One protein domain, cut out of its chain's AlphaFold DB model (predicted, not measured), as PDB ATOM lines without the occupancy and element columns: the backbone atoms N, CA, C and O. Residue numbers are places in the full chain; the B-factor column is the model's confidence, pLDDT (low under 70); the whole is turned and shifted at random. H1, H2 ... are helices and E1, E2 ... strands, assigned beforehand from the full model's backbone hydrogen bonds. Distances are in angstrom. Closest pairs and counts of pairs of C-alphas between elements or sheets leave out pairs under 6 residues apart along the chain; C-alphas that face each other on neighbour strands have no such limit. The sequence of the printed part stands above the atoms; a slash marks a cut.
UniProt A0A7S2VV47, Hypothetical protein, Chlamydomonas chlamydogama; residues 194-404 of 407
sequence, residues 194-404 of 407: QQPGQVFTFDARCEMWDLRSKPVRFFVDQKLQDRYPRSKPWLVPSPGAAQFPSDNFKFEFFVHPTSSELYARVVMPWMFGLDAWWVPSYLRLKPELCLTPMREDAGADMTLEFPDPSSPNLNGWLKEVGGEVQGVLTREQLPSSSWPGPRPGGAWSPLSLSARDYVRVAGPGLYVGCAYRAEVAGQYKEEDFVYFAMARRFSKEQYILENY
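This is residues 194 to 404 of the 407 residues of the protein "Hypothetical protein" of Chlamydomonas chlamydogama (UniProt A0A7S2VV47). Little of this domain is regular structure, yet its core is a closed barrel of eight antiparallel strands, E1-E2-E3-E4-E5-E8-E9-E10 and back to E1, with long loops round it. H1 and H2 lie at opposite ends of the long axis. The 211 printed residues, 72 in named elements, run E1, H1, E2 to E10, H2: mostly strand, compact, radius of gyration of the C-alphas 18.1 A, spans 63 by 45 by 39 A.

E1 is residues 199 to 206, 21.9 A, from C-alpha (-41.944, -8.712, -3.111); H1 222 to 225; E2 248 to 255, 23.7 A; E3 262 to 267; E4 282 to 286; E5 302 to 305; E6 318 to 321; E7 324 to 327; E8 356 to 363; E9 366 to 371; E10 386 to 392; H2 396 to 403, ending at (-45.486, 2.080, 10.129).

E2 lies on one side of E1, N 202 and O 251 2.8 A apart; E10 lies on the other, N 205 and O 389 2.9 A. E2 to E5 and E8 to E10 are meanders, successive antiparallel neighbours. Hairpin E6 and E7, N 321 to O 324 2.9 A, is apart from the barrel strands. H1 and H2 are not on the barrel; in H2 every O i to N i+4 pair is within hydrogen-bond range, and H1 is too short for one.

C-alphas 227 and 404, the farthest apart, are 64.5 A apart. The printed part has no cut. E7 to E8 is a long link of 28 residues. Forty-six residues are under pLDDT 70, among them 208 to 245.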
ATOM      1  N   GLN A 194     -37.091  -2.721  -0.739       95.62
ATOM      2  CA  GLN A 194     -35.779  -2.157  -0.407       95.62
ATOM      3  C   GLN A 194     -34.725  -3.240  -0.180       95.62
ATOM      4  O   GLN A 194     -33.525  -2.974  -0.268       95.62
ATOM      5  N   GLN A 195     -35.158  -4.470   0.107       96.75
ATOM      6  CA  GLN A 195     -34.284  -5.579   0.462       96.75
ATOM      7  C   GLN A 195     -34.553  -6.813  -0.412       96.75
ATOM      8  O   GLN A 195     -35.701  -7.079  -0.783       96.75
ATOM      9  N   PRO A 196     -33.516  -7.610  -0.731       96.44
ATOM     10  CA  PRO A 196     -33.701  -8.896  -1.392       96.44
ATOM     11  C   PRO A 196     -34.667  -9.806  -0.624       96.44
ATOM     12  O   PRO A 196     -34.615  -9.889   0.600       96.44
ATOM     13  N   GLY A 197     -35.532 -10.509  -1.354       94.75
ATOM     14  CA  GLY A 197     -36.557 -11.388  -0.781       94.75
ATOM     15  C   GLY A 197     -37.893 -10.700  -0.488       94.75
ATOM     16  O   GLY A 197     -38.902 -11.393  -0.376       94.75
ATOM     17  N   GLN A 198     -37.941  -9.364  -0.440       96.06
ATOM     18  CA  GLN A 198     -39.205  -8.629  -0.431       96.06
ATOM     19  C   GLN A 198     -39.831  -8.629  -1.830       96.06
ATOM     20  O   GLN A 198     -39.138  -8.433  -2.835       96.06
ATOM     21  N   VAL A 199     -41.150  -8.816  -1.883       97.00
ATOM     22  CA  VAL A 199     -41.944  -8.712  -3.111       97.00
ATOM     23  C   VAL A 199     -43.125  -7.799  -2.847       97.00
ATOM     24  O   VAL A 199     -43.940  -8.097  -1.975       97.00
ATOM     25  N   PHE A 200     -43.223  -6.704  -3.596       97.31
ATOM     26  CA  PHE A 200     -44.371  -5.802  -3.529       97.31
ATOM     27  C   PHE A 200     -45.203  -5.944  -4.796       97.31
ATOM     28  O   PHE A 200     -44.687  -5.842  -5.911       97.31
ATOM     29  N   THR A 201     -46.498  -6.176  -4.607       97.31
ATOM     30  CA  THR A 201     -47.452  -6.327  -5.702       97.31
ATOM     31  C   THR A 201     -48.110  -4.991  -5.989       97.31
ATOM     32  O   THR A 201     -48.578  -4.311  -5.082       97.31
ATOM     33  N   PHE A 202     -48.168  -4.633  -7.260       98.12
ATOM     34  CA  PHE A 202     -48.906  -3.490  -7.759       98.12
ATOM     35  C   PHE A 202     -50.026  -4.012  -8.641       98.12
ATOM     36  O   PHE A 202     -49.758  -4.730  -9.608       98.12
ATOM     37  N   ASP A 203     -51.259  -3.646  -8.307       97.69
ATOM     38  CA  ASP A 203     -52.371  -3.833  -9.228       97.69
ATOM     39  C   ASP A 203     -52.238  -2.767 -10.321       97.69
ATOM     40  O   ASP A 203     -51.871  -1.619 -10.049       97.69
ATOM     41  N   ALA A 204     -52.461  -3.161 -11.568       97.00
ATOM     42  CA  ALA A 204     -52.296  -2.305 -12.725       97.00
ATOM     43  C   ALA A 204     -53.478  -2.439 -13.680       97.00
ATOM     44  O   ALA A 204     -54.062  -3.515 -13.834       97.00
ATOM     45  N   ARG A 205     -53.797  -1.330 -14.344       94.62
ATOM     46  CA  ARG A 205     -54.837  -1.251 -15.364       94.62
ATOM     47  C   ARG A 205     -54.325  -0.502 -16.587       94.62
ATOM     48  O   ARG A 205     -53.632   0.497 -16.433       94.62
ATOM     49  N   CYS A 206     -54.652  -0.950 -17.792       93.25
ATOM     50  CA  CYS A 206     -54.330  -0.263 -19.043       93.25
ATOM     51  C   CYS A 206     -55.582   0.099 -19.840       93.25
ATOM     52  O   CYS A 206     -56.625  -0.540 -19.710       93.25
ATOM     53  N   GLU A 207     -55.466   1.098 -20.716       86.00
ATOM     54  CA  GLU A 207     -56.481   1.337 -21.739       86.00
ATOM     55  C   GLU A 207     -56.594   0.070 -22.597       86.00
ATOM     56  O   GLU A 207     -55.594  -0.449 -23.092       86.00
ATOM     57  N   MET A 208     -57.813  -0.473 -22.651       64.69
ATOM     58  CA  MET A 208     -58.201  -1.776 -23.197       64.69
ATOM     59  C   MET A 208     -57.220  -2.406 -24.201       64.69
ATOM     60  O   MET A 208     -57.024  -1.941 -25.321       64.69
ATOM     61  N   TRP A 209     -56.697  -3.562 -23.799       53.69
ATOM     62  CA  TRP A 209     -55.799  -4.409 -24.570       53.69
ATOM     63  C   TRP A 209     -56.590  -5.421 -25.417       53.69
ATOM     64  O   TRP A 209     -56.884  -6.529 -24.961       53.69
ATOM     65  N   ASP A 210     -56.962  -5.073 -26.655       51.09
ATOM     66  CA  ASP A 210     -57.563  -6.045 -27.585       51.09
ATOM     67  C   ASP A 210     -56.533  -6.637 -28.560       51.09
ATOM     68  O   ASP A 210     -56.375  -6.191 -29.697       51.09
ATOM     69  N   LEU A 211     -55.878  -7.720 -28.133       47.19
ATOM     70  CA  LEU A 211     -55.017  -8.556 -28.984       47.19
ATOM     71  C   LEU A 211     -55.762  -9.308 -30.096       47.19
ATOM     72  O   LEU A 211     -55.130  -9.790 -31.040       47.19
ATOM     73  N   ARG A 212     -57.079  -9.509 -29.950       41.47
ATOM     74  CA  ARG A 212     -57.912 -10.270 -30.894       41.47
ATOM     75  C   ARG A 212     -58.543  -9.380 -31.948       41.47
ATOM     76  O   ARG A 212     -58.938  -9.901 -32.997       41.47
ATOM     77  N   SER A 213     -58.597  -8.069 -31.723       39.31
ATOM     78  CA  SER A 213     -58.814  -7.128 -32.805       39.31
ATOM     79  C   SER A 213     -57.710  -7.371 -33.836       39.31
ATOM     80  O   SER A 213     -56.531  -7.076 -33.643       39.31
ATOM     81  N   LYS A 214     -58.078  -7.970 -34.977       37.50
ATOM     82  CA  LYS A 214     -57.312  -7.761 -36.213       37.50
ATOM     83  C   LYS A 214     -57.024  -6.270 -36.271       37.50
ATOM     84  O   LYS A 214     -57.983  -5.535 -36.039       37.50
ATOM     85  N   PRO A 215     -55.776  -5.889 -36.605       40.12
ATOM     86  CA  PRO A 215     -55.067  -4.798 -35.930       40.12
ATOM     87  C   PRO A 215     -56.033  -3.664 -35.669       40.12
ATOM     88  O   PRO A 215     -56.723  -3.325 -36.632       40.12
ATOM     89  N   VAL A 216     -56.090  -3.111 -34.452       40.06
ATOM     90  CA  VAL A 216     -56.769  -1.832 -34.189       40.06
ATOM     91  C   VAL A 216     -56.629  -0.967 -35.444       40.06
ATOM     92  O   VAL A 216     -55.534  -0.539 -35.807       40.06
ATOM     93  N   ARG A 217     -57.703  -0.905 -36.244       32.34
ATOM     94  CA  ARG A 217     -57.634  -0.356 -37.595       32.34
ATOM     95  C   ARG A 217     -57.743   1.143 -37.414       32.34
ATOM     96  O   ARG A 217     -58.839   1.683 -37.492       32.34
ATOM     97  N   PHE A 218     -56.607   1.804 -37.277       38.28
ATOM     98  CA  PHE A 218     -56.390   3.038 -38.016       38.28
ATOM     99  C   PHE A 218     -55.572   2.638 -39.254       38.28
ATOM    100  O   PHE A 218     -54.596   1.903 -39.158       38.28
ATOM    101  N   PHE A 219     -56.094   2.940 -40.446       30.30
ATOM    102  CA  PHE A 219     -55.695   2.391 -41.753       30.30
ATOM    103  C   PHE A 219     -54.191   2.078 -41.926       30.30
ATOM    104  O   PHE A 219     -53.395   2.955 -42.249       30.30
ATOM    105  N   VAL A 220     -53.822   0.796 -41.839       40.31
ATOM    106  CA  VAL A 220     -52.537   0.295 -42.348       40.31
ATOM    107  C   VAL A 220     -52.668   0.091 -43.859       40.31
ATOM    108  O   VAL A 220     -53.531  -0.658 -44.321       40.31
ATOM    109  N   ASP A 221     -51.826   0.777 -44.633       40.97
ATOM    110  CA  ASP A 221     -51.767   0.659 -46.091       40.97
ATOM    111  C   ASP A 221     -51.326  -0.757 -46.498       40.97
ATOM    112  O   ASP A 221     -50.157  -1.139 -46.379       40.97
ATOM    113  N   GLN A 222     -52.277  -1.533 -47.022       45.78
ATOM    114  CA  GLN A 222     -52.089  -2.896 -47.525       45.78
ATOM    115  C   GLN A 222     -50.920  -2.992 -48.529       45.78
ATOM    116  O   GLN A 222     -50.208  -3.996 -48.566       45.78
ATOM    117  N   LYS A 223     -50.646  -1.916 -49.285       48.31
ATOM    118  CA  LYS A 223     -49.558  -1.878 -50.276       48.31
ATOM    119  C   LYS A 223     -48.164  -1.928 -49.655       48.31
ATOM    120  O   LYS A 223     -47.204  -2.238 -50.361       48.31
ATOM    121  N   LEU A 224     -48.022  -1.585 -48.376       44.88
ATOM    122  CA  LEU A 224     -46.737  -1.557 -47.674       44.88
ATOM    123  C   LEU A 224     -46.383  -2.938 -47.107       44.88
ATOM    124  O   LEU A 224     -45.214  -3.323 -47.109       44.88
ATOM    125  N   GLN A 225     -47.397  -3.716 -46.730       45.34
ATOM    126  CA  GLN A 225     -47.253  -5.093 -46.260       45.34
ATOM    127  C   GLN A 225     -46.886  -6.050 -47.408       45.34
ATOM    128  O   GLN A 225     -46.015  -6.906 -47.254       45.34
ATOM    129  N   ASP A 226     -47.441  -5.813 -48.599       54.94
ATOM    130  CA  ASP A 226     -47.131  -6.587 -49.807       54.94
ATOM    131  C   ASP A 226     -45.698  -6.348 -50.335       54.94
ATOM    132  O   ASP A 226     -45.156  -7.179 -51.066       54.94
ATOM    133  N   ARG A 227     -45.034  -5.244 -49.944       43.84
ATOM    134  CA  ARG A 227     -43.639  -4.948 -50.341       43.84
ATOM    135  C   ARG A 227     -42.584  -5.737 -49.563       43.84
ATOM    136  O   ARG A 227     -41.445  -5.802 -50.023       43.84
ATOM    137  N   TYR A 228     -42.934  -6.356 -48.434       47.44
ATOM    138  CA  TYR A 228     -41.982  -7.087 -47.587       47.44
ATOM    139  C   TYR A 228     -42.479  -8.504 -47.241       47.44
ATOM    140  O   TYR A 228     -42.690  -8.833 -46.076       47.44
ATOM    141  N   PRO A 229     -42.593  -9.415 -48.227       41.56
ATOM    142  CA  PRO A 229     -43.184 -10.749 -48.041       41.56
ATOM    143  C   PRO A 229     -42.355 -11.709 -47.163       41.56
ATOM    144  O   PRO A 229     -42.761 -12.848 -46.942       41.56
ATOM    145  N   ARG A 230     -41.175 -11.288 -46.678       39.31
ATOM    146  CA  ARG A 230     -40.274 -12.092 -45.829       39.31
ATOM    147  C   ARG A 230     -40.169 -11.618 -44.383       39.31
ATOM    148  O   ARG A 230     -39.548 -12.314 -43.580       39.31
ATOM    149  N   SER A 231     -40.779 -10.493 -44.015       37.91
ATOM    150  CA  SER A 231     -40.993 -10.207 -42.600       37.91
ATOM    151  C   SER A 231     -42.114 -11.117 -42.116       37.91
ATOM    152  O   SER A 231     -43.280 -10.877 -42.428       37.91
ATOM    153  N   LYS A 232     -41.764 -12.177 -41.374       34.12
ATOM    154  CA  LYS A 232     -42.736 -12.882 -40.528       34.12
ATOM    155  C   LYS A 232     -43.554 -11.818 -39.783       34.12
ATOM    156  O   LYS A 232     -42.944 -10.846 -39.347       34.12
ATOM    157  N   PRO A 233     -44.881 -11.949 -39.632       35.91
ATOM    158  CA  PRO A 233     -45.629 -11.049 -38.761       35.91
ATOM    159  C   PRO A 233     -44.930 -11.047 -37.397       35.91
ATOM    160  O   PRO A 233     -44.782 -12.100 -36.780       35.91
ATOM    161  N   TRP A 234     -44.406  -9.891 -36.987       35.66
ATOM    162  CA  TRP A 234     -43.418  -9.762 -35.905       35.66
ATOM    163  C   TRP A 234     -43.995 -10.026 -34.509       35.66
ATOM    164  O   TRP A 234     -43.327  -9.806 -33.510       35.66
ATOM    165  N   LEU A 235     -45.235 -10.502 -34.431       37.81
ATOM    166  CA  LEU A 235     -46.012 -10.641 -33.214       37.81
ATOM    167  C   LEU A 235     -46.941 -11.838 -33.379       37.81
ATOM    168  O   LEU A 235     -48.114 -11.704 -33.723       37.81
ATOM    169  N   VAL A 236     -46.394 -13.034 -33.187       35.66
ATOM    170  CA  VAL A 236     -47.233 -14.179 -32.844       35.66
ATOM    171  C   VAL A 236     -47.243 -14.197 -31.316       35.66
ATOM    172  O   VAL A 236     -46.154 -14.300 -30.742       35.66
ATOM    173  N   PRO A 237     -48.403 -14.063 -30.635       39.09
ATOM    174  CA  PRO A 237     -48.476 -14.379 -29.209       39.09
ATOM    175  C   PRO A 237     -47.794 -15.730 -29.005       39.09
ATOM    176  O   PRO A 237     -47.942 -16.606 -29.861       39.09
ATOM    177  N   SER A 238     -46.992 -15.885 -27.944       40.84
ATOM    178  CA  SER A 238     -46.233 -17.123 -27.717       40.84
ATOM    179  C   SER A 238     -47.132 -18.328 -28.024       40.84
ATOM    180  O   SER A 238     -48.240 -18.368 -27.482       40.84
ATOM    181  N   PRO A 239     -46.740 -19.252 -28.926       36.22
ATOM    182  CA  PRO A 239     -47.628 -20.318 -29.382       36.22
ATOM    183  C   PRO A 239     -48.283 -21.022 -28.185       36.22
ATOM    184  O   PRO A 239     -47.586 -21.617 -27.367       36.22
ATOM    185  N   GLY A 240     -49.610 -20.889 -28.048       43.50
ATOM    186  CA  GLY A 240     -50.392 -21.448 -26.933       43.50
ATOM    187  C   GLY A 240     -50.950 -20.447 -25.910       43.50
ATOM    188  O   GLY A 240     -51.779 -20.837 -25.090       43.50
ATOM    189  N   ALA A 241     -50.579 -19.165 -25.953       46.28
ATOM    190  CA  ALA A 241     -51.195 -18.148 -25.101       46.28
ATOM    191  C   ALA A 241     -52.539 -17.700 -25.702       46.28
ATOM    192  O   ALA A 241     -52.605 -16.762 -26.493       46.28
ATOM    193  N   ALA A 242     -53.631 -18.379 -25.340       49.97
ATOM    194  CA  ALA A 242     -54.974 -17.842 -25.535       49.97
ATOM    195  C   ALA A 242     -55.126 -16.602 -24.639       49.97
ATOM    196  O   ALA A 242     -55.541 -16.703 -23.488       49.97
ATOM    197  N   GLN A 243     -54.725 -15.436 -25.141       53.16
ATOM    198  CA  GLN A 243     -54.883 -14.182 -24.417       53.16
ATOM    199  C   GLN A 243     -56.339 -13.727 -24.554       53.16
ATOM    200  O   GLN A 243     -56.921 -13.689 -25.648       53.16
ATOM    201  N   PHE A 244     -56.967 -13.510 -23.405       56.72
ATOM    202  CA  PHE A 244     -58.272 -12.878 -23.300       56.72
ATOM    203  C   PHE A 244     -58.022 -11.379 -23.170       56.72
ATOM    204  O   PHE A 244     -57.053 -11.009 -22.504       56.72
ATOM    205  N   PRO A 245     -58.825 -10.530 -23.831       63.09
ATOM    206  CA  PRO A 245     -58.728  -9.098 -23.614       63.09
ATOM    207  C   PRO A 245     -58.931  -8.850 -22.122       63.09
ATOM    208  O   PRO A 245     -59.930  -9.271 -21.538       63.09
ATOM    209  N   SER A 246     -57.925  -8.252 -21.505       76.12
ATOM    210  CA  SER A 246     -57.981  -7.822 -20.124       76.12
ATOM    211  C   SER A 246     -57.257  -6.501 -20.039       76.12
ATOM    212  O   SER A 246     -56.179  -6.330 -20.600       76.12
ATOM    213  N   ASP A 247     -57.899  -5.568 -19.371       86.00
ATOM    214  CA  ASP A 247     -57.349  -4.281 -19.000       86.00
ATOM    215  C   ASP A 247     -56.584  -4.354 -17.679       86.00
ATOM    216  O   ASP A 247     -55.866  -3.420 -17.368       86.00
ATOM    217  N   ASN A 248     -56.697  -5.444 -16.918       91.44
ATOM    218  CA  ASN A 248     -56.065  -5.603 -15.616       91.44
ATOM    219  C   ASN A 248     -54.825  -6.496 -15.712       91.44
ATOM    220  O   ASN A 248     -54.792  -7.458 -16.477       91.44
ATOM    221  N   PHE A 249     -53.804  -6.199 -14.920       94.25
ATOM    222  CA  PHE A 249     -52.594  -7.004 -14.766       94.25
ATOM    223  C   PHE A 249     -51.879  -6.598 -13.474       94.25
ATOM    224  O   PHE A 249     -52.357  -5.737 -12.738       94.25
ATOM    225  N   LYS A 250     -50.758  -7.242 -13.150       96.12
ATOM    226  CA  LYS A 250     -49.979  -6.913 -11.951       96.12
ATOM    227  C   LYS A 250     -48.506  -6.753 -12.275       96.12
ATOM    228  O   LYS A 250     -47.983  -7.429 -13.166       96.12
ATOM    229  N   PHE A 251     -47.833  -5.930 -11.484       97.31
ATOM    230  CA  PHE A 251     -46.381  -5.954 -11.366       97.31
ATOM    231  C   PHE A 251     -45.990  -6.512  -9.999       97.31
ATOM    232  O   PHE A 251     -46.456  -6.031  -8.972       97.31
ATOM    233  N   GLU A 252     -45.116  -7.510  -9.980       97.50
ATOM    234  CA  GLU A 252     -44.489  -8.022  -8.758       97.50
ATOM    235  C   GLU A 252     -43.048  -7.505  -8.720       97.50
ATOM    236  O   GLU A 252     -42.166  -8.065  -9.377       97.50
ATOM    237  N   PHE A 253     -42.817  -6.399  -8.010       98.00
ATOM    238  CA  PHE A 253     -41.494  -5.793  -7.868       98.00
ATOM    239  C   PHE A 253     -40.663  -6.534  -6.820       98.00
ATOM    240  O   PHE A 253     -41.202  -6.981  -5.809       98.00
ATOM    241  N   PHE A 254     -39.352  -6.635  -7.039       97.88
ATOM    242  CA  PHE A 254     -38.395  -7.258  -6.121       97.88
ATOM    243  C   PHE A 254     -36.970  -6.731  -6.341       97.88
ATOM    244  O   PHE A 254     -36.596  -6.348  -7.450       97.88
ATOM    245  N   VAL A 255     -36.144  -6.747  -5.292       97.19
ATOM    246  CA  VAL A 255     -34.728  -6.352  -5.384       97.19
ATOM    247  C   VAL A 255     -33.865  -7.553  -5.737       97.19
ATOM    248  O   VAL A 255     -33.929  -8.603  -5.093       97.19
ATOM    249  N   HIS A 256     -33.008  -7.385  -6.739       95.81
ATOM    250  CA  HIS A 256     -32.041  -8.398  -7.124       95.81
ATOM    251  C   HIS A 256     -30.995  -8.612  -6.008       95.81
ATOM    252  O   HIS A 256     -30.356  -7.648  -5.575       95.81
ATOM    253  N   PRO A 257     -30.708  -9.863  -5.594       95.12
ATOM    254  CA  PRO A 257     -29.897 -10.148  -4.405       95.12
ATOM    255  C   PRO A 257     -28.445  -9.660  -4.477       95.12
ATOM    256  O   PRO A 257     -27.875  -9.286  -3.460       95.12
ATOM    257  N   THR A 258     -27.833  -9.665  -5.665       91.88
ATOM    258  CA  THR A 258     -26.418  -9.281  -5.840       91.88
ATOM    259  C   THR A 258     -26.208  -7.839  -6.310       91.88
ATOM    260  O   THR A 258     -25.325  -7.164  -5.798       91.88
ATOM    261  N   SER A 259     -26.960  -7.367  -7.312       91.25
ATOM    262  CA  SER A 259     -26.789  -6.021  -7.877       91.25
ATOM    263  C   SER A 259     -27.521  -4.925  -7.109       91.25
ATOM    264  O   SER A 259     -27.240  -3.755  -7.351       91.25
ATOM    265  N   SER A 260     -28.470  -5.286  -6.236       92.69
ATOM    266  CA  SER A 260     -29.403  -4.348  -5.597       92.69
ATOM    267  C   SER A 260     -30.242  -3.528  -6.591       92.69
ATOM    268  O   SER A 260     -30.863  -2.543  -6.206       92.69
ATOM    269  N   GLU A 261     -30.278  -3.924  -7.866       94.44
ATOM    270  CA  GLU A 261     -31.159  -3.326  -8.870       94.44
ATOM    271  C   GLU A 261     -32.603  -3.795  -8.642       94.44
ATOM    272  O   GLU A 261     -32.847  -4.916  -8.182       94.44
ATOM    273  N   LEU A 262     -33.563  -2.940  -8.982       96.69
ATOM    274  CA  LEU A 262     -34.983  -3.224  -8.832       96.69
ATOM    275  C   LEU A 262     -35.533  -3.870 -10.106       96.69
ATOM    276  O   LEU A 262     -35.408  -3.333 -11.208       96.69
ATOM    277  N   TYR A 263     -36.156  -5.028  -9.946       97.06
ATOM    278  CA  TYR A 263     -36.792  -5.779 -11.017       97.06
ATOM    279  C   TYR A 263     -38.284  -5.875 -10.770       97.06
ATOM    280  O   TYR A 263     -38.761  -5.694  -9.651       97.06
ATOM    281  N   ALA A 264     -39.021  -6.187 -11.826       97.12
ATOM    282  CA  ALA A 264     -40.404  -6.583 -11.704       97.12
ATOM    283  C   ALA A 264     -40.712  -7.753 -12.616       97.12
ATOM    284  O   ALA A 264     -40.060  -7.986 -13.642       97.12
ATOM    285  N   ARG A 265     -41.763  -8.464 -12.244       95.38
ATOM    286  CA  ARG A 265     -42.412  -9.443 -13.090       95.38
ATOM    287  C   ARG A 265     -43.802  -8.946 -13.461       95.38
ATOM    288  O   ARG A 265     -44.556  -8.540 -12.584       95.38
ATOM    289  N   VAL A 266     -44.145  -9.005 -14.746       94.50
ATOM    290  CA  VAL A 266     -45.498  -8.685 -15.213       94.50
ATOM    291  C   VAL A 266     -46.344  -9.949 -15.190       94.50
ATOM    292  O   VAL A 266     -46.034 -10.930 -15.874       94.50
ATOM    293  N   VAL A 267     -47.417  -9.922 -14.409       93.31
ATOM    294  CA  VAL A 267     -48.359 -11.030 -14.269       93.31
ATOM    295  C   VAL A 267     -49.654 -10.647 -14.963       93.31
ATOM    296  O   VAL A 267     -50.407  -9.795 -14.498       93.31
ATOM    297  N   MET A 268     -49.899 -11.283 -16.106       89.12
ATOM    298  CA  MET A 268     -51.143 -11.110 -16.848       89.12
ATOM    299  C   MET A 268     -52.222 -12.025 -16.267       89.12
ATOM    300  O   MET A 268     -51.903 -13.156 -15.888       89.12
ATOM    301  N   PRO A 269     -53.493 -11.611 -16.255       88.25
ATOM    302  CA  PRO A 269     -54.578 -12.513 -15.932       88.25
ATOM    303  C   PRO A 269     -54.743 -13.567 -17.031       88.25
ATOM    304  O   PRO A 269     -54.409 -13.389 -18.206       88.25
ATOM    305  N   TRP A 270     -55.284 -14.694 -16.618       85.50
ATOM    306  CA  TRP A 270     -55.656 -15.850 -17.408       85.50
ATOM    307  C   TRP A 270     -57.143 -16.165 -17.195       85.50
ATOM    308  O   TRP A 270     -57.874 -15.460 -16.500       85.50
ATOM    309  N   MET A 271     -57.618 -17.223 -17.851       78.06
ATOM    310  CA  MET A 271     -59.005 -17.667 -17.780       78.06
ATOM    311  C   MET A 271     -59.476 -17.829 -16.333       78.06
ATOM    312  O   MET A 271     -58.752 -18.356 -15.490       78.06
ATOM    313  N   PHE A 272     -60.723 -17.420 -16.086       81.38
ATOM    314  CA  PHE A 272     -61.408 -17.558 -14.796       81.38
ATOM    315  C   PHE A 272     -60.723 -16.830 -13.629       81.38
ATOM    316  O   PHE A 272     -60.806 -17.282 -12.492       81.38
ATOM    317  N   GLY A 273     -60.041 -15.712 -13.903       79.06
ATOM    318  CA  GLY A 273     -59.393 -14.902 -12.866       79.06
ATOM    319  C   GLY A 273     -58.123 -15.529 -12.286       79.06
ATOM    320  O   GLY A 273     -57.607 -15.047 -11.284       79.06
ATOM    321  N   LEU A 274     -57.612 -16.601 -12.899       84.50
ATOM    322  CA  LEU A 274     -56.304 -17.152 -12.554       84.50
ATOM    323  C   LEU A 274     -55.203 -16.260 -13.114       84.50
ATOM    324  O   LEU A 274     -55.373 -15.687 -14.177       84.50
ATOM    325  N   ASP A 275     -54.051 -16.192 -12.462       87.62
ATOM    326  CA  ASP A 275     -52.895 -15.481 -13.006       87.62
ATOM    327  C   ASP A 275     -52.117 -16.379 -13.987       87.62
ATOM    328  O   ASP A 275     -51.958 -17.587 -13.768       87.62
ATOM    329  N   ALA A 276     -51.582 -15.799 -15.067       86.12
ATOM    330  CA  ALA A 276     -50.731 -16.474 -16.048       86.12
ATOM    331  C   ALA A 276     -49.312 -16.701 -15.500       86.12
ATOM    332  O   ALA A 276     -48.304 -16.267 -16.068       86.12
ATOM    333  N   TRP A 277     -49.223 -17.392 -14.366       82.69
ATOM    334  CA  TRP A 277     -48.014 -17.484 -13.561       82.69
ATOM    335  C   TRP A 277     -46.852 -18.221 -14.255       82.69
ATOM    336  O   TRP A 277     -45.725 -18.147 -13.783       82.69
ATOM    337  N   TRP A 278     -47.067 -18.912 -15.375       83.44
ATOM    338  CA  TRP A 278     -45.991 -19.561 -16.141       83.44
ATOM    339  C   TRP A 278     -45.344 -18.646 -17.192       83.44
ATOM    340  O   TRP A 278     -44.365 -19.057 -17.824       83.44
ATOM    341  N   VAL A 279     -45.870 -17.436 -17.419       86.12
ATOM    342  CA  VAL A 279     -45.305 -16.482 -18.385       86.12
ATOM    343  C   VAL A 279     -44.113 -15.752 -17.743       86.12
ATOM    344  O   VAL A 279     -44.280 -15.102 -16.707       86.12
ATOM    345  N   PRO A 280     -42.901 -15.850 -18.321       86.94
ATOM    346  CA  PRO A 280     -41.698 -15.230 -17.772       86.94
ATOM    347  C   PRO A 280     -41.502 -13.816 -18.339       86.94
ATOM    348  O   PRO A 280     -40.571 -13.580 -19.108       86.94
ATOM    349  N   SER A 281     -42.400 -12.887 -17.998       91.19
ATOM    350  CA  SER A 281     -42.263 -11.475 -18.377       91.19
ATOM    351  C   SER A 281     -41.556 -10.711 -17.263       91.19
ATOM    352  O   SER A 281     -42.160 -10.427 -16.232       91.19
ATOM    353  N   TYR A 282     -40.270 -10.427 -17.455       93.62
ATOM    354  CA  TYR A 282     -39.443  -9.708 -16.488       93.62
ATOM    355  C   TYR A 282     -38.967  -8.382 -17.069       93.62
ATOM    356  O   TYR A 282     -38.676  -8.290 -18.262       93.62
ATOM    357  N   LEU A 283     -38.849  -7.383 -16.202       95.31
ATOM    358  CA  LEU A 283     -38.334  -6.057 -16.518       95.31
ATOM    359  C   LEU A 283     -37.430  -5.553 -15.391       95.31
ATOM    360  O   LEU A 283     -37.495  -6.041 -14.261       95.31
ATOM    361  N   ARG A 284     -36.600  -4.562 -15.703       95.56
ATOM    362  CA  ARG A 284     -35.806  -3.799 -14.742       95.56
ATOM    363  C   ARG A 284     -36.418  -2.411 -14.602       95.56
ATOM    364  O   ARG A 284     -36.623  -1.741 -15.611       95.56
ATOM    365  N   LEU A 285     -36.680  -1.972 -13.374       96.75
ATOM    366  CA  LEU A 285     -37.087  -0.595 -13.110       96.75
ATOM    367  C   LEU A 285     -35.834   0.272 -13.010       96.75
ATOM    368  O   LEU A 285     -34.967   0.034 -12.168       96.75
ATOM    369  N   LYS A 286     -35.746   1.289 -13.864       96.06
ATOM    370  CA  LYS A 286     -34.717   2.320 -13.786       96.06
ATOM    371  C   LYS A 286     -35.343   3.635 -13.368       96.06
ATOM    372  O   LYS A 286     -36.041   4.263 -14.166       96.06
ATOM    373  N   PRO A 287     -35.099   4.057 -12.133       94.25
ATOM    374  CA  PRO A 287     -35.755   5.220 -11.595       94.25
ATOM    375  C   PRO A 287     -34.882   6.453 -11.825       94.25
ATOM    376  O   PRO A 287     -34.216   6.981 -10.936       94.25
ATOM    377  N   GLU A 288     -34.827   6.840 -13.090       93.38
ATOM    378  CA  GLU A 288     -34.061   7.967 -13.589       93.38
ATOM    379  C   GLU A 288     -34.986   8.890 -14.377       93.38
ATOM    380  O   GLU A 288     -35.789   8.428 -15.193       93.38
ATOM    381  N   LEU A 289     -34.844  10.202 -14.155       94.31
ATOM    382  CA  LEU A 289     -35.542  11.184 -14.970       94.31
ATOM    383  C   LEU A 289     -35.057  11.036 -16.414       94.31
ATOM    384  O   LEU A 289     -33.874  11.223 -16.710       94.31
ATOM    385  N   CYS A 290     -35.973  10.700 -17.312       95.56
ATOM    386  CA  CYS A 290     -35.656  10.402 -18.700       95.56
ATOM    387  C   CYS A 290     -36.584  11.154 -19.649       95.56
ATOM    388  O   CYS A 290     -37.681  11.566 -19.284       95.56
ATOM    389  N   LEU A 291     -36.141  11.347 -20.889       95.62
ATOM    390  CA  LEU A 291     -36.998  11.881 -21.939       95.62
ATOM    391  C   LEU A 291     -37.773  10.740 -22.590       95.62
ATOM    392  O   LEU A 291     -37.212   9.683 -22.886       95.62
ATOM    393  N   THR A 292     -39.055  10.978 -22.836       95.06
ATOM    394  CA  THR A 292     -39.898  10.092 -23.633       95.06
ATOM    395  C   THR A 292     -39.584  10.285 -25.127       95.06
ATOM    396  O   THR A 292     -38.963  11.283 -25.514       95.06
ATOM    397  N   PRO A 293     -39.991   9.351 -26.003       92.62
ATOM    398  CA  PRO A 293     -39.781   9.490 -27.445       92.62
ATOM    399  C   PRO A 293     -40.608  10.622 -28.072       92.62
ATOM    400  O   PRO A 293     -40.249  11.119 -29.139       92.62
ATOM    401  N   MET A 294     -41.703  11.022 -27.420       92.44
ATOM    402  CA  MET A 294     -42.605  12.079 -27.876       92.44
ATOM    403  C   MET A 294     -42.244  13.406 -27.224       92.44
ATOM    404  O   MET A 294     -42.177  13.524 -26.003       92.44
ATOM    405  N   ARG A 295     -42.039  14.438 -28.042       89.25
ATOM    406  CA  ARG A 295     -41.620  15.756 -27.548       89.25
ATOM    407  C   ARG A 295     -42.712  16.427 -26.716       89.25
ATOM    408  O   ARG A 295     -42.404  17.190 -25.804       89.25
ATOM    409  N   GLU A 296     -43.963  16.158 -27.059       89.12
ATOM    410  CA  GLU A 296     -45.162  16.693 -26.420       89.12
ATOM    411  C   GLU A 296     -45.365  16.114 -25.012       89.12
ATOM    412  O   GLU A 296     -45.936  16.788 -24.161       89.12
ATOM    413  N   ASP A 297     -44.819  14.922 -24.753       88.25
ATOM    414  CA  ASP A 297     -44.874  14.219 -23.469       88.25
ATOM    415  C   ASP A 297     -43.518  14.261 -22.747       88.25
ATOM    416  O   ASP A 297     -43.115  13.274 -22.125       88.25
ATOM    417  N   ALA A 298     -42.749  15.340 -22.876       84.69
ATOM    418  CA  ALA A 298     -41.374  15.362 -22.387       84.69
ATOM    419  C   ALA A 298     -41.279  14.993 -20.890       84.69
ATOM    420  O   ALA A 298     -41.921  15.601 -20.038       84.69
ATOM    421  N   GLY A 299     -40.427  14.013 -20.580       92.75
ATOM    422  CA  GLY A 299     -40.114  13.612 -19.208       92.75
ATOM    423  C   GLY A 299     -40.881  12.382 -18.721       92.75
ATOM    424  O   GLY A 299     -42.082  12.248 -18.941       92.75
ATOM    425  N   ALA A 300     -40.192  11.493 -18.023       96.88
ATOM    426  CA  ALA A 300     -40.767  10.459 -17.176       96.88
ATOM    427  C   ALA A 300     -39.846  10.230 -15.976       96.88
ATOM    428  O   ALA A 300     -38.630  10.394 -16.091       96.88
ATOM    429  N   ASP A 301     -40.423   9.855 -14.838       96.69
ATOM    430  CA  ASP A 301     -39.694   9.678 -13.579       96.69
ATOM    431  C   ASP A 301     -38.929   8.350 -13.540       96.69
ATOM    432  O   ASP A 301     -37.949   8.209 -12.810       96.69
ATOM    433  N   MET A 302     -39.410   7.359 -14.293       97.44
ATOM    434  CA  MET A 302     -38.848   6.016 -14.334       97.44
ATOM    435  C   MET A 302     -39.027   5.383 -15.717       97.44
ATOM    436  O   MET A 302     -39.932   5.737 -16.479       97.44
ATOM    437  N   THR A 303     -38.200   4.380 -16.010       97.12
ATOM    438  CA  THR A 303     -38.368   3.491 -17.164       97.12
ATOM    439  C   THR A 303     -38.491   2.036 -16.735       97.12
ATOM    440  O   THR A 303     -37.809   1.575 -15.816       97.12
ATOM    441  N   LEU A 304     -39.363   1.302 -17.420       96.62
ATOM    442  CA  LEU A 304     -39.483  -0.148 -17.333       96.62
ATOM    443  C   LEU A 304     -38.706  -0.746 -18.506       96.62
ATOM    444  O   LEU A 304     -39.159  -0.687 -19.648       96.62
ATOM    445  N   GLU A 305     -37.516  -1.278 -18.245       94.12
ATOM    446  CA  GLU A 305     -36.646  -1.840 -19.275       94.12
ATOM    447  C   GLU A 305     -36.816  -3.351 -19.406       94.12
ATOM    448  O   GLU A 305     -36.512  -4.126 -18.495       94.12
ATOM    449  N   PHE A 306     -37.211  -3.769 -20.598       91.94
ATOM    450  CA  PHE A 306     -37.387  -5.156 -20.975       91.94
ATOM    451  C   PHE A 306     -36.143  -5.694 -21.716       91.94
ATOM    452  O   PHE A 306     -35.426  -4.918 -22.368       91.94
ATOM    453  N   PRO A 307     -35.851  -7.008 -21.633       86.50
ATOM    454  CA  PRO A 307     -34.775  -7.628 -22.403       86.50
ATOM    455  C   PRO A 307     -35.018  -7.489 -23.914       86.50
ATOM    456  O   PRO A 307     -35.917  -8.118 -24.469       86.50
ATOM    457  N   ASP A 308     -34.193  -6.698 -24.599       79.75
ATOM    458  CA  ASP A 308     -34.355  -6.441 -26.033       79.75
ATOM    459  C   ASP A 308     -33.523  -7.411 -26.884       79.75
ATOM    460  O   ASP A 308     -32.297  -7.295 -26.897       79.75
ATOM    461  N   PRO A 309     -34.142  -8.324 -27.651       73.88
ATOM    462  CA  PRO A 309     -33.423  -9.291 -28.478       73.88
ATOM    463  C   PRO A 309     -32.605  -8.648 -29.606       73.88
ATOM    464  O   PRO A 309     -31.716  -9.302 -30.151       73.88
ATOM    465  N   SER A 310     -32.892  -7.396 -29.974       73.00
ATOM    466  CA  SER A 310     -32.114  -6.654 -30.970       73.00
ATOM    467  C   SER A 310     -30.837  -6.032 -30.394       73.00
ATOM    468  O   SER A 310     -29.921  -5.687 -31.144       73.00
ATOM    469  N   SER A 311     -30.743  -5.932 -29.067       74.56
ATOM    470  CA  SER A 311     -29.584  -5.395 -28.365       74.56
ATOM    471  C   SER A 311     -28.546  -6.500 -28.119       74.56
ATOM    472  O   SER A 311     -28.897  -7.560 -27.593       74.56
ATOM    473  N   PRO A 312     -27.252  -6.281 -28.433       71.19
ATOM    474  CA  PRO A 312     -26.213  -7.311 -28.318       71.19
ATOM    475  C   PRO A 312     -26.013  -7.831 -26.885       71.19
ATOM    476  O   PRO A 312     -25.508  -8.933 -26.703       71.19
ATOM    477  N   ASN A 313     -26.439  -7.072 -25.871       73.44
ATOM    478  CA  ASN A 313     -26.426  -7.477 -24.465       73.44
ATOM    479  C   ASN A 313     -27.835  -7.543 -23.846       73.44
ATOM    480  O   ASN A 313     -27.971  -7.435 -22.626       73.44
ATOM    481  N   LEU A 314     -28.880  -7.659 -24.672       74.19
ATOM    482  CA  LEU A 314     -30.282  -7.641 -24.254       74.19
ATOM    483  C   LEU A 314     -30.649  -6.424 -23.381       74.19
ATOM    484  O   LEU A 314     -31.356  -6.580 -22.398       74.19
ATOM    485  N   ASN A 315     -30.154  -5.217 -23.685       69.94
ATOM    486  CA  ASN A 315     -30.266  -4.015 -22.828       69.94
ATOM    487  C   ASN A 315     -29.551  -4.130 -21.471       69.94
ATOM    488  O   ASN A 315     -30.012  -3.658 -20.429       69.94
ATOM    489  N   GLY A 316     -28.378  -4.751 -21.483       70.75
ATOM    490  CA  GLY A 316     -27.573  -4.983 -20.289       70.75
ATOM    491  C   GLY A 316     -28.126  -6.089 -19.395       70.75
ATOM    492  O   GLY A 316     -27.731  -6.155 -18.237       70.75
ATOM    493  N   TRP A 317     -29.017  -6.934 -19.921       76.19
ATOM    494  CA  TRP A 317     -29.467  -8.178 -19.292       76.19
ATOM    495  C   TRP A 317     -28.507  -9.343 -19.513       76.19
ATOM    496  O   TRP A 317     -28.694 -10.407 -18.931       76.19
ATOM    497  N   LEU A 318     -27.474  -9.150 -20.326       77.00
ATOM    498  CA  LEU A 318     -26.335 -10.045 -20.439       77.00
ATOM    499  C   LEU A 318     -25.084  -9.308 -19.959       77.00
ATOM    500  O   LEU A 318     -24.813  -8.184 -20.397       77.00
ATOM    501  N   LYS A 319     -24.318  -9.937 -19.067       76.94
ATOM    502  CA  LYS A 319     -22.983  -9.480 -18.668       76.94
ATOM    503  C   LYS A 319     -21.970 -10.556 -19.034       76.94
ATOM    504  O   LYS A 319     -22.149 -11.721 -18.696       76.94
ATOM    505  N   GLU A 320     -20.903 -10.153 -19.712       76.25
ATOM    506  CA  GLU A 320     -19.733 -11.008 -19.883       76.25
ATOM    507  C   GLU A 320     -18.910 -10.978 -18.596       76.25
ATOM    508  O   GLU A 320     -18.382  -9.934 -18.203       76.25
ATOM    509  N   VAL A 321     -18.809 -12.121 -17.923       76.25
ATOM    510  CA  VAL A 321     -17.989 -12.294 -16.722       76.25
ATOM    511  C   VAL A 321     -17.017 -13.433 -16.995       76.25
ATOM    512  O   VAL A 321     -17.415 -14.580 -17.158       76.25
ATOM    513  N   GLY A 322     -15.723 -13.116 -17.101       79.50
ATOM    514  CA  GLY A 322     -14.688 -14.127 -17.350       79.50
ATOM    515  C   GLY A 322     -14.772 -14.813 -18.722       79.50
ATOM    516  O   GLY A 322     -14.283 -15.927 -18.864       79.50
ATOM    517  N   GLY A 323     -15.384 -14.168 -19.720       79.38
ATOM    518  CA  GLY A 323     -15.589 -14.736 -21.059       79.38
ATOM    519  C   GLY A 323     -16.861 -15.578 -21.204       79.38
ATOM    520  O   GLY A 323     -17.165 -16.013 -22.311       79.38
ATOM    521  N   GLU A 324     -17.627 -15.770 -20.125       71.88
ATOM    522  CA  GLU A 324     -18.968 -16.352 -20.188       71.88
ATOM    523  C   GLU A 324     -20.033 -15.255 -20.178       71.88
ATOM    524  O   GLU A 324     -20.013 -14.341 -19.352       71.88
ATOM    525  N   VAL A 325     -20.988 -15.359 -21.102       69.44
ATOM    526  CA  VAL A 325     -22.174 -14.505 -21.137       69.44
ATOM    527  C   VAL A 325     -23.170 -15.050 -20.117       69.44
ATOM    528  O   VAL A 325     -23.817 -16.068 -20.357       69.44
ATOM    529  N   GLN A 326     -23.300 -14.375 -18.979       67.25
ATOM    530  CA  GLN A 326     -24.291 -14.721 -17.966       67.25
ATOM    531  C   GLN A 326     -25.497 -13.788 -18.074       67.25
ATOM    532  O   GLN A 326     -25.364 -12.570 -18.234       67.25
ATOM    533  N   GLY A 327     -26.693 -14.380 -17.999       67.12
ATOM    534  CA  GLY A 327     -27.920 -13.620 -17.802       67.12
ATOM    535  C   GLY A 327     -27.852 -12.889 -16.467       67.12
ATOM    536  O   GLY A 327     -27.451 -13.472 -15.465       67.12
ATOM    537  N   VAL A 328     -28.228 -11.613 -16.457       78.81
ATOM    538  CA  VAL A 328     -28.188 -10.788 -15.244       78.81
ATOM    539  C   VAL A 328     -29.190 -11.273 -14.204       78.81
ATOM    540  O   VAL A 328     -28.936 -11.086 -13.026       78.81
ATOM    541  N   LEU A 329     -30.273 -11.927 -14.630       88.19
ATOM    542  CA  LEU A 329     -31.246 -12.555 -13.746       88.19
ATOM    543  C   LEU A 329     -31.271 -14.068 -14.003       88.19
ATOM    544  O   LEU A 329     -31.606 -14.507 -15.106       88.19
ATOM    545  N   THR A 330     -30.925 -14.862 -12.995       90.56
ATOM    546  CA  THR A 330     -31.016 -16.327 -13.003       90.56
ATOM    547  C   THR A 330     -32.209 -16.797 -12.173       90.56
ATOM    548  O   THR A 330     -32.819 -16.030 -11.427       90.56
ATOM    549  N   ARG A 331     -32.577 -18.078 -12.298       91.94
ATOM    550  CA  ARG A 331     -33.719 -18.639 -11.559       91.94
ATOM    551  C   ARG A 331     -33.498 -18.604 -10.045       91.94
ATOM    552  O   ARG A 331     -34.444 -18.401  -9.296       91.94
ATOM    553  N   GLU A 332     -32.261 -18.795  -9.609       94.00
ATOM    554  CA  GLU A 332     -31.850 -18.823  -8.201       94.00
ATOM    555  C   GLU A 332     -31.932 -17.439  -7.548       94.00
ATOM    556  O   GLU A 332     -31.959 -17.333  -6.327       94.00
ATOM    557  N   GLN A 333     -31.972 -16.383  -8.364       94.19
ATOM    558  CA  GLN A 333     -32.082 -14.995  -7.924       94.19
ATOM    559  C   GLN A 333     -33.537 -14.510  -7.853       94.19
ATOM    560  O   GLN A 333     -33.777 -13.374  -7.444       94.19
ATOM    561  N   LEU A 334     -34.508 -15.340  -8.255       95.50
ATOM    562  CA  LEU A 334     -35.928 -15.008  -8.167       95.50
ATOM    563  C   LEU A 334     -36.441 -15.163  -6.725       95.50
ATOM    564  O   LEU A 334     -36.022 -16.091  -6.032       95.50
ATOM    565  N   PRO A 335     -37.405 -14.331  -6.282       95.94
ATOM    566  CA  PRO A 335     -37.950 -14.405  -4.922       95.94
ATOM    567  C   PRO A 335     -38.615 -15.740  -4.567       95.94
ATOM    568  O   PRO A 335     -38.658 -16.130  -3.403       95.94
ATOM    569  N   SER A 336     -39.152 -16.452  -5.563       95.00
ATOM    570  CA  SER A 336     -39.812 -17.741  -5.376       95.00
ATOM    571  C   SER A 336     -39.328 -18.759  -6.399       95.00
ATOM    572  O   SER A 336     -39.290 -18.492  -7.599       95.00
ATOM    573  N   SER A 337     -39.054 -19.982  -5.943       94.56
ATOM    574  CA  SER A 337     -38.695 -21.109  -6.815       94.56
ATOM    575  C   SER A 337     -39.828 -21.537  -7.758       94.56
ATOM    576  O   SER A 337     -39.571 -22.188  -8.778       94.56
ATOM    577  N   SER A 338     -41.071 -21.160  -7.426       93.88
ATOM    578  CA  SER A 338     -42.264 -21.384  -8.248       93.88
ATOM    579  C   SER A 338     -42.337 -20.459  -9.465       93.88
ATOM    580  O   SER A 338     -43.015 -20.787 -10.440       93.88
ATOM    581  N   TRP A 339     -41.623 -19.329  -9.441       94.19
ATOM    582  CA  TRP A 339     -41.620 -18.395 -10.556       94.19
ATOM    583  C   TRP A 339     -40.891 -18.993 -11.765       94.19
ATOM    584  O   TRP A 339     -39.878 -19.693 -11.622       94.19
ATOM    585  N   PRO A 340     -41.393 -18.747 -12.985       92.56
ATOM    586  CA  PRO A 340     -40.773 -19.269 -14.188       92.56
ATOM    587  C   PRO A 340     -39.431 -18.569 -14.405       92.56
ATOM    588  O   PRO A 340     -39.363 -17.346 -14.381       92.56
ATOM    589  N   GLY A 341     -38.362 -19.324 -14.657       90.19
ATOM    590  CA  GLY A 341     -37.065 -18.724 -14.981       90.19
ATOM    591  C   GLY A 341     -37.147 -17.811 -16.219       90.19
ATOM    592  O   GLY A 341     -37.943 -18.097 -17.127       90.19
ATOM    593  N   PRO A 342     -36.344 -16.733 -16.288       87.00
ATOM    594  CA  PRO A 342     -36.278 -15.886 -17.475       87.00
ATOM    595  C   PRO A 342     -35.872 -16.724 -18.695       87.00
ATOM    596  O   PRO A 342     -35.012 -17.602 -18.604       87.00
ATOM    597  N   ARG A 343     -36.524 -16.499 -19.842       80.06
ATOM    598  CA  ARG A 343     -36.258 -17.265 -21.070       80.06
ATOM    599  C   ARG A 343     -35.300 -16.511 -21.996       80.06
ATOM    600  O   ARG A 343     -35.491 -15.314 -22.205       80.06
ATOM    601  N   PRO A 344     -34.325 -17.201 -22.615       64.31
ATOM    602  CA  PRO A 344     -33.544 -16.623 -23.702       64.31
ATOM    603  C   PRO A 344     -34.467 -16.399 -24.908       64.31
ATOM    604  O   PRO A 344     -35.090 -17.344 -25.392       64.31
ATOM    605  N   GLY A 345     -34.598 -15.151 -25.365       63.22
ATOM    606  CA  GLY A 345     -35.471 -14.821 -26.500       63.22
ATOM    607  C   GLY A 345     -36.151 -13.452 -26.493       63.22
ATOM    608  O   GLY A 345     -36.940 -13.205 -27.395       63.22
ATOM    609  N   GLY A 346     -35.839 -12.569 -25.540       59.09
ATOM    610  CA  GLY A 346     -36.437 -11.237 -25.459       59.09
ATOM    611  C   GLY A 346     -37.866 -11.295 -24.928       59.09
ATOM    612  O   GLY A 346     -38.790 -11.693 -25.634       59.09
ATOM    613  N   ALA A 347     -38.059 -10.920 -23.667       68.88
ATOM    614  CA  ALA A 347     -39.387 -10.546 -23.208       68.88
ATOM    615  C   ALA A 347     -39.560  -9.097 -23.650       68.88
ATOM    616  O   ALA A 347     -38.811  -8.257 -23.185       68.88
ATOM    617  N   TRP A 348     -40.462  -8.805 -24.584       80.25
ATOM    618  CA  TRP A 348     -40.869  -7.423 -24.836       80.25
ATOM    619  C   TRP A 348     -41.894  -6.992 -23.796       80.25
ATOM    620  O   TRP A 348     -42.514  -7.843 -23.149       80.25
ATOM    621  N   SER A 349     -42.107  -5.680 -23.681       87.88
ATOM    622  CA  SER A 349     -43.260  -5.178 -22.946       87.88
ATOM    623  C   SER A 349     -44.520  -5.892 -23.435       87.88
ATOM    624  O   SER A 349     -44.782  -5.900 -24.644       87.88
ATOM    625  N   PRO A 350     -45.324  -6.484 -22.538       86.06
ATOM    626  CA  PRO A 350     -46.600  -7.056 -22.928       86.06
ATOM    627  C   PRO A 350     -47.608  -5.980 -23.342       86.06
ATOM    628  O   PRO A 350     -48.686  -6.366 -23.759       86.06
ATOM    629  N   LEU A 351     -47.274  -4.685 -23.231       86.75
ATOM    630  CA  LEU A 351     -48.113  -3.546 -23.601       86.75
ATOM    631  C   LEU A 351     -47.648  -2.920 -24.926       86.75
ATOM    632  O   LEU A 351     -48.342  -2.935 -25.931       86.75
ATOM    633  N   SER A 352     -46.437  -2.380 -24.998       84.88
ATOM    634  CA  SER A 352     -45.985  -1.705 -26.230       84.88
ATOM    635  C   SER A 352     -45.358  -2.653 -27.241       84.88
ATOM    636  O   SER A 352     -45.173  -2.279 -28.401       84.88
ATOM    637  N   LEU A 353     -44.961  -3.851 -26.794       84.38
ATOM    638  CA  LEU A 353     -44.026  -4.724 -27.506       84.38
ATOM    639  C   LEU A 353     -42.690  -4.016 -27.799       84.38
ATOM    640  O   LEU A 353     -41.951  -4.392 -28.707       84.38
ATOM    641  N   SER A 354     -42.391  -2.983 -27.008       86.56
ATOM    642  CA  SER A 354     -41.138  -2.245 -27.006       86.56
ATOM    643  C   SER A 354     -40.187  -2.820 -25.961       86.56
ATOM    644  O   SER A 354     -40.552  -3.601 -25.079       86.56
ATOM    645  N   ALA A 355     -38.939  -2.384 -26.055       88.88
ATOM    646  CA  ALA A 355     -37.921  -2.609 -25.047       88.88
ATOM    647  C   ALA A 355     -38.098  -1.726 -23.800       88.88
ATOM    648  O   ALA A 355     -37.443  -1.971 -22.786       88.88
ATOM    649  N   ARG A 356     -38.912  -0.663 -23.884       92.88
ATOM    650  CA  ARG A 356     -39.072   0.325 -22.813       92.88
ATOM    651  C   ARG A 356     -40.490   0.858 -22.724       92.88
ATOM    652  O   ARG A 356     -41.028   1.304 -23.737       92.88
ATOM    653  N   ASP A 357     -40.983   0.928 -21.495       96.06
ATOM    654  CA  ASP A 357     -42.140   1.737 -21.119       96.06
ATOM    655  C   ASP A 357     -41.710   2.833 -20.135       96.06
ATOM    656  O   ASP A 357     -40.661   2.733 -19.491       96.06
ATOM    657  N   TYR A 358     -42.506   3.891 -20.032       97.50
ATOM    658  CA  TYR A 358     -42.175   5.096 -19.269       97.50
ATOM    659  C   TYR A 358     -43.219   5.305 -18.186       97.50
ATOM    660  O   TYR A 358     -44.399   5.078 -18.436       97.50
ATOM    661  N   VAL A 359     -42.796   5.728 -16.997       98.19
ATOM    662  CA  VAL A 359     -43.670   5.865 -15.827       98.19
ATOM    663  C   VAL A 359     -43.428   7.209 -15.146       98.19
ATOM    664  O   VAL A 359     -42.291   7.657 -15.005       98.19
ATOM    665  N   ARG A 360     -44.512   7.839 -14.701       97.75
ATOM    666  CA  ARG A 360     -44.542   9.038 -13.866       97.75
ATOM    667  C   ARG A 360     -45.262   8.748 -12.559       97.75
ATOM    668  O   ARG A 360     -46.153   7.897 -12.492       97.75
ATOM    669  N   VAL A 361     -44.897   9.494 -11.531       97.31
ATOM    670  CA  VAL A 361     -45.630   9.544 -10.268       97.31
ATOM    671  C   VAL A 361     -46.822  10.477 -10.459       97.31
ATOM    672  O   VAL A 361     -46.643  11.654 -10.775       97.31
ATOM    673  N   ALA A 362     -48.031   9.951 -10.291       97.31
ATOM    674  CA  ALA A 362     -49.268  10.728 -10.397       97.31
ATOM    675  C   ALA A 362     -49.802  11.164  -9.023       97.31
ATOM    676  O   ALA A 362     -50.483  12.179  -8.908       97.31
ATOM    677  N   GLY A 363     -49.473  10.403  -7.983       96.81
ATOM    678  CA  GLY A 363     -49.830  10.652  -6.593       96.81
ATOM    679  C   GLY A 363     -49.062   9.696  -5.679       96.81
ATOM    680  O   GLY A 363     -48.369   8.801  -6.176       96.81
ATOM    681  N   PRO A 364     -49.174   9.838  -4.353       95.94
ATOM    682  CA  PRO A 364     -48.477   8.949  -3.437       95.94
ATOM    683  C   PRO A 364     -48.981   7.509  -3.598       95.94
ATOM    684  O   PRO A 364     -50.157   7.232  -3.380       95.94
ATOM    685  N   GLY A 365     -48.121   6.571  -3.993       96.00
ATOM    686  CA  GLY A 365     -48.510   5.179  -4.255       96.00
ATOM    687  C   GLY A 365     -49.254   4.947  -5.572       96.00
ATOM    688  O   GLY A 365     -49.639   3.805  -5.832       96.00
ATOM    689  N   LEU A 366     -49.457   5.985  -6.397       98.06
ATOM    690  CA  LEU A 366     -50.151   5.912  -7.685       98.06
ATOM    691  C   LEU A 366     -49.238   6.379  -8.822       98.06
ATOM    692  O   LEU A 366     -48.739   7.508  -8.850       98.06
ATOM    693  N   TYR A 367     -49.095   5.516  -9.816       98.44
ATOM    694  CA  TYR A 367     -48.212   5.710 -10.952       98.44
ATOM    695  C   TYR A 367     -49.002   5.625 -12.247       98.44
ATOM    696  O   TYR A 367     -49.924   4.821 -12.367       98.44
ATOM    697  N   VAL A 368     -48.600   6.418 -13.232       98.25
ATOM    698  CA  VAL A 368     -49.150   6.376 -14.588       98.25
ATOM    699  C   VAL A 368     -48.017   6.158 -15.572       98.25
ATOM    700  O   VAL A 368     -46.942   6.735 -15.433       98.25
ATOM    701  N   GLY A 369     -48.233   5.303 -16.557       97.56
ATOM    702  CA  GLY A 369     -47.247   4.968 -17.558       97.56
ATOM    703  C   GLY A 369     -47.783   5.020 -18.974       97.56
ATOM    704  O   GLY A 369     -48.985   4.933 -19.230       97.56
ATOM    705  N   CYS A 370     -46.848   5.174 -19.902       96.56
ATOM    706  CA  CYS A 370     -47.093   5.162 -21.330       96.56
ATOM    707  C   CYS A 370     -46.129   4.178 -21.994       96.56
ATOM    708  O   CYS A 370     -44.900   4.285 -21.894       96.56
ATOM    709  N   ALA A 371     -46.711   3.196 -22.665       94.62
ATOM    710  CA  ALA A 371     -46.011   2.199 -23.442       94.62
ATOM    711  C   ALA A 371     -46.031   2.655 -24.913       94.62
ATOM    712  O   ALA A 371     -47.010   2.452 -25.636       94.62
ATOM    713  N   TYR A 372     -44.951   3.310 -25.353       91.56
ATOM    714  CA  TYR A 372     -44.844   3.837 -26.717       91.56
ATOM    715  C   TYR A 372     -44.572   2.715 -27.710       91.56
ATOM    716  O   TYR A 372     -43.493   2.112 -27.721       91.56
ATOM    717  N   ARG A 373     -45.526   2.486 -28.604       86.44
ATOM    718  CA  ARG A 373     -45.346   1.598 -29.744       86.44
ATOM    719  C   ARG A 373     -44.835   2.396 -30.938       86.44
ATOM    720  O   ARG A 373     -45.465   3.356 -31.372       86.44
ATOM    721  N   ALA A 374     -43.676   2.001 -31.455       78.12
ATOM    722  CA  ALA A 374     -43.158   2.537 -32.705       78.12
ATOM    723  C   ALA A 374     -43.693   1.717 -33.884       78.12
ATOM    724  O   ALA A 374     -43.698   0.482 -33.847       78.12
ATOM    725  N   GLU A 375     -44.090   2.390 -34.961       78.38
ATOM    726  CA  GLU A 375     -44.311   1.732 -36.246       78.38
ATOM    727  C   GLU A 375     -42.992   1.177 -36.810       78.38
ATOM    728  O   GLU A 375     -41.894   1.567 -36.411       78.38
ATOM    729  N   VAL A 376     -43.082   0.321 -37.833       72.56
ATOM    730  CA  VAL A 376     -41.910  -0.221 -38.554       72.56
ATOM    731  C   VAL A 376     -41.001   0.891 -39.107       72.56
ATOM    732  O   VAL A 376     -39.798   0.698 -39.255       72.56
ATOM    733  N   ALA A 377     -41.564   2.070 -39.390       76.81
ATOM    734  CA  ALA A 377     -40.832   3.245 -39.858       76.81
ATOM    735  C   ALA A 377     -40.179   4.075 -38.731       76.81
ATOM    736  O   ALA A 377     -39.581   5.111 -39.018       76.81
ATOM    737  N   GLY A 378     -40.314   3.665 -37.464       82.44
ATOM    738  CA  GLY A 378     -39.863   4.426 -36.296       82.44
ATOM    739  C   GLY A 378     -40.731   5.647 -35.976       82.44
ATOM    740  O   GLY A 378     -40.315   6.501 -35.199       82.44
ATOM    741  N   GLN A 379     -41.912   5.760 -36.594       86.00
ATOM    742  CA  GLN A 379     -42.877   6.812 -36.285       86.00
ATOM    743  C   GLN A 379     -43.699   6.422 -35.057       86.00
ATOM    744  O   GLN A 379     -44.078   5.263 -34.902       86.00
ATOM    745  N   TYR A 380     -43.968   7.404 -34.205       86.88
ATOM    746  CA  TYR A 380     -44.817   7.267 -33.030       86.88
ATOM    747  C   TYR A 380     -46.136   7.984 -33.302       86.88
ATOM    748  O   TYR A 380     -46.130   9.152 -33.700       86.88
ATOM    749  N   LYS A 381     -47.253   7.287 -33.101       86.69
ATOM    750  CA  LYS A 381     -48.600   7.847 -33.223       86.69
ATOM    751  C   LYS A 381     -49.350   7.631 -31.922       86.69
ATOM    752  O   LYS A 381     -49.315   6.535 -31.376       86.69
ATOM    753  N   GLU A 382     -50.037   8.665 -31.445       86.19
ATOM    754  CA  GLU A 382     -50.738   8.619 -30.155       86.19
ATOM    755  C   GLU A 382     -51.808   7.517 -30.111       86.19
ATOM    756  O   GLU A 382     -52.070   6.961 -29.047       86.19
ATOM    757  N   GLU A 383     -52.398   7.159 -31.257       83.94
ATOM    758  CA  GLU A 383     -53.334   6.036 -31.371       83.94
ATOM    759  C   GLU A 383     -52.720   4.651 -31.098       83.94
ATOM    760  O   GLU A 383     -53.461   3.719 -30.791       83.94
ATOM    761  N   ASP A 384     -51.395   4.516 -31.187       84.94
ATOM    762  CA  ASP A 384     -50.680   3.256 -30.962       84.94
ATOM    763  C   ASP A 384     -50.133   3.129 -29.532       84.94
ATOM    764  O   ASP A 384     -49.582   2.086 -29.167       84.94
ATOM    765  N   PHE A 385     -50.237   4.184 -28.720       90.06
ATOM    766  CA  PHE A 385     -49.732   4.174 -27.352       90.06
ATOM    767  C   PHE A 385     -50.690   3.416 -26.441       90.06
ATOM    768  O   PHE A 385     -51.908   3.521 -26.567       90.06
ATOM    769  N   VAL A 386     -50.128   2.692 -25.477       91.62
ATOM    770  CA  VAL A 386     -50.916   2.069 -24.412       91.62
ATOM    771  C   VAL A 386     -50.631   2.804 -23.117       91.62
ATOM    772  O   VAL A 386     -49.520   2.744 -22.584       91.62
ATOM    773  N   TYR A 387     -51.637   3.511 -22.618       94.19
ATOM    774  CA  TYR A 387     -51.585   4.135 -21.304       94.19
ATOM    775  C   TYR A 387     -51.967   3.110 -20.245       94.19
ATOM    776  O   TYR A 387     -52.878   2.301 -20.440       94.19
ATOM    777  N   PHE A 388     -51.269   3.139 -19.120       96.94
ATOM    778  CA  PHE A 388     -51.560   2.293 -17.975       96.94
ATOM    779  C   PHE A 388     -51.375   3.065 -16.678       96.94
ATOM    780  O   PHE A 388     -50.671   4.067 -16.637       96.94
ATOM    781  N   ALA A 389     -51.997   2.602 -15.609       98.00
ATOM    782  CA  ALA A 389     -51.709   3.042 -14.258       98.00
ATOM    783  C   ALA A 389     -51.464   1.831 -13.374       98.00
ATOM    784  O   ALA A 389     -51.926   0.726 -13.662       98.00
ATOM    785  N   MET A 390     -50.708   2.040 -12.307       98.19
ATOM    786  CA  MET A 390     -50.447   1.020 -11.307       98.19
ATOM    787  C   MET A 390     -50.408   1.645  -9.919       98.19
ATOM    788  O   MET A 390     -49.974   2.785  -9.748       98.19
ATOM    789  N   ALA A 391     -50.847   0.881  -8.932       98.12
ATOM    790  CA  ALA A 391     -50.864   1.287  -7.541       98.12
ATOM    791  C   ALA A 391     -50.452   0.109  -6.664       98.12
ATOM    792  O   ALA A 391     -50.832  -1.037  -6.929       98.12
ATOM    793  N   ARG A 392     -49.658   0.384  -5.623       96.56
ATOM    794  CA  ARG A 392     -49.207  -0.661  -4.697       96.56
ATOM    795  C   ARG A 392     -50.433  -1.270  -4.022       96.56
ATOM    796  O   ARG A 392     -51.246  -0.564  -3.427       96.56
ATOM    797  N   ARG A 393     -50.560  -2.589  -4.114       95.56
ATOM    798  CA  ARG A 393     -51.554  -3.348  -3.368       95.56
ATOM    799  C   ARG A 393     -50.976  -3.661  -2.002       95.56
ATOM    800  O   ARG A 393     -49.901  -4.250  -1.890       95.56
ATOM    801  N   PHE A 394     -51.709  -3.277  -0.972       88.81
ATOM    802  CA  PHE A 394     -51.241  -3.360   0.396       88.81
ATOM    803  C   PHE A 394     -52.405  -3.717   1.308       88.81
ATOM    804  O   PHE A 394     -53.514  -3.225   1.096       88.81
ATOM    805  N   SER A 395     -52.188  -4.602   2.280       92.94
ATOM    806  CA  SER A 395     -53.215  -4.882   3.287       92.94
ATOM    807  C   SER A 395     -53.153  -3.843   4.408       92.94
ATOM    808  O   SER A 395     -52.098  -3.256   4.665       92.94
ATOM    809  N   LYS A 396     -54.278  -3.611   5.094       93.06
ATOM    810  CA  LYS A 396     -54.311  -2.702   6.251       93.06
ATOM    811  C   LYS A 396     -53.367  -3.197   7.354       93.06
ATOM    812  O   LYS A 396     -52.684  -2.404   7.986       93.06
ATOM    813  N   GLU A 397     -53.261  -4.510   7.530       94.19
ATOM    814  CA  GLU A 397     -52.364  -5.144   8.502       94.19
ATOM    815  C   GLU A 397     -50.896  -4.929   8.136       94.19
ATOM    816  O   GLU A 397     -50.103  -4.585   9.005       94.19
ATOM    817  N   GLN A 398     -50.532  -5.090   6.858       90.94
ATOM    818  CA  GLN A 398     -49.177  -4.784   6.394       90.94
ATOM    819  C   GLN A 398     -48.837  -3.311   6.633       90.94
ATOM    820  O   GLN A 398     -47.717  -3.013   7.035       90.94
ATOM    821  N   TYR A 399     -49.804  -2.406   6.455       91.38
ATOM    822  CA  TYR A 399     -49.612  -0.986   6.749       91.38
ATOM    823  C   TYR A 399     -49.340  -0.709   8.209       91.38
ATOM    824  O   TYR A 399     -48.395   0.014   8.523       91.38
ATOM    825  N   ILE A 400     -50.129  -1.315   9.087       92.12
ATOM    826  CA  ILE A 400     -49.926  -1.172  10.522       92.12
ATOM    827  C   ILE A 400     -48.548  -1.727  10.906       92.12
ATOM    828  O   ILE A 400     -47.804  -1.050  11.599       92.12
ATOM    829  N   LEU A 401     -48.165  -2.899  10.391       91.31
ATOM    830  CA  LEU A 401     -46.867  -3.518  10.686       91.31
ATOM    831  C   LEU A 401     -45.660  -2.736  10.140       91.31
ATOM    832  O   LEU A 401     -44.592  -2.802  10.737       91.31
ATOM    833  N   GLU A 402     -45.792  -2.056   8.996       87.69
ATOM    834  CA  GLU A 402     -44.690  -1.287   8.396       87.69
ATOM    835  C   GLU A 402     -44.488   0.089   9.054       87.69
ATOM    836  O   GLU A 402     -43.365   0.590   9.028       87.69
ATOM    837  N   ASN A 403     -45.535   0.694   9.631       86.94
ATOM    838  CA  ASN A 403     -45.486   2.080  10.129       86.94
ATOM    839  C   ASN A 403     -45.584   2.206  11.654       86.94
ATOM    840  O   ASN A 403     -45.156   3.216  12.208       86.94
ATOM    841  N   TYR A 404     -46.108   1.194  12.342       89.00
ATOM    842  CA  TYR A 404     -46.233   1.195  13.794       89.00
ATOM    843  C   TYR A 404     -45.316   0.115  14.355       89.00
ATOM    844  O   TYR A 404     -45.454  -1.062  14.017       89.00
TER     845      TYR A 404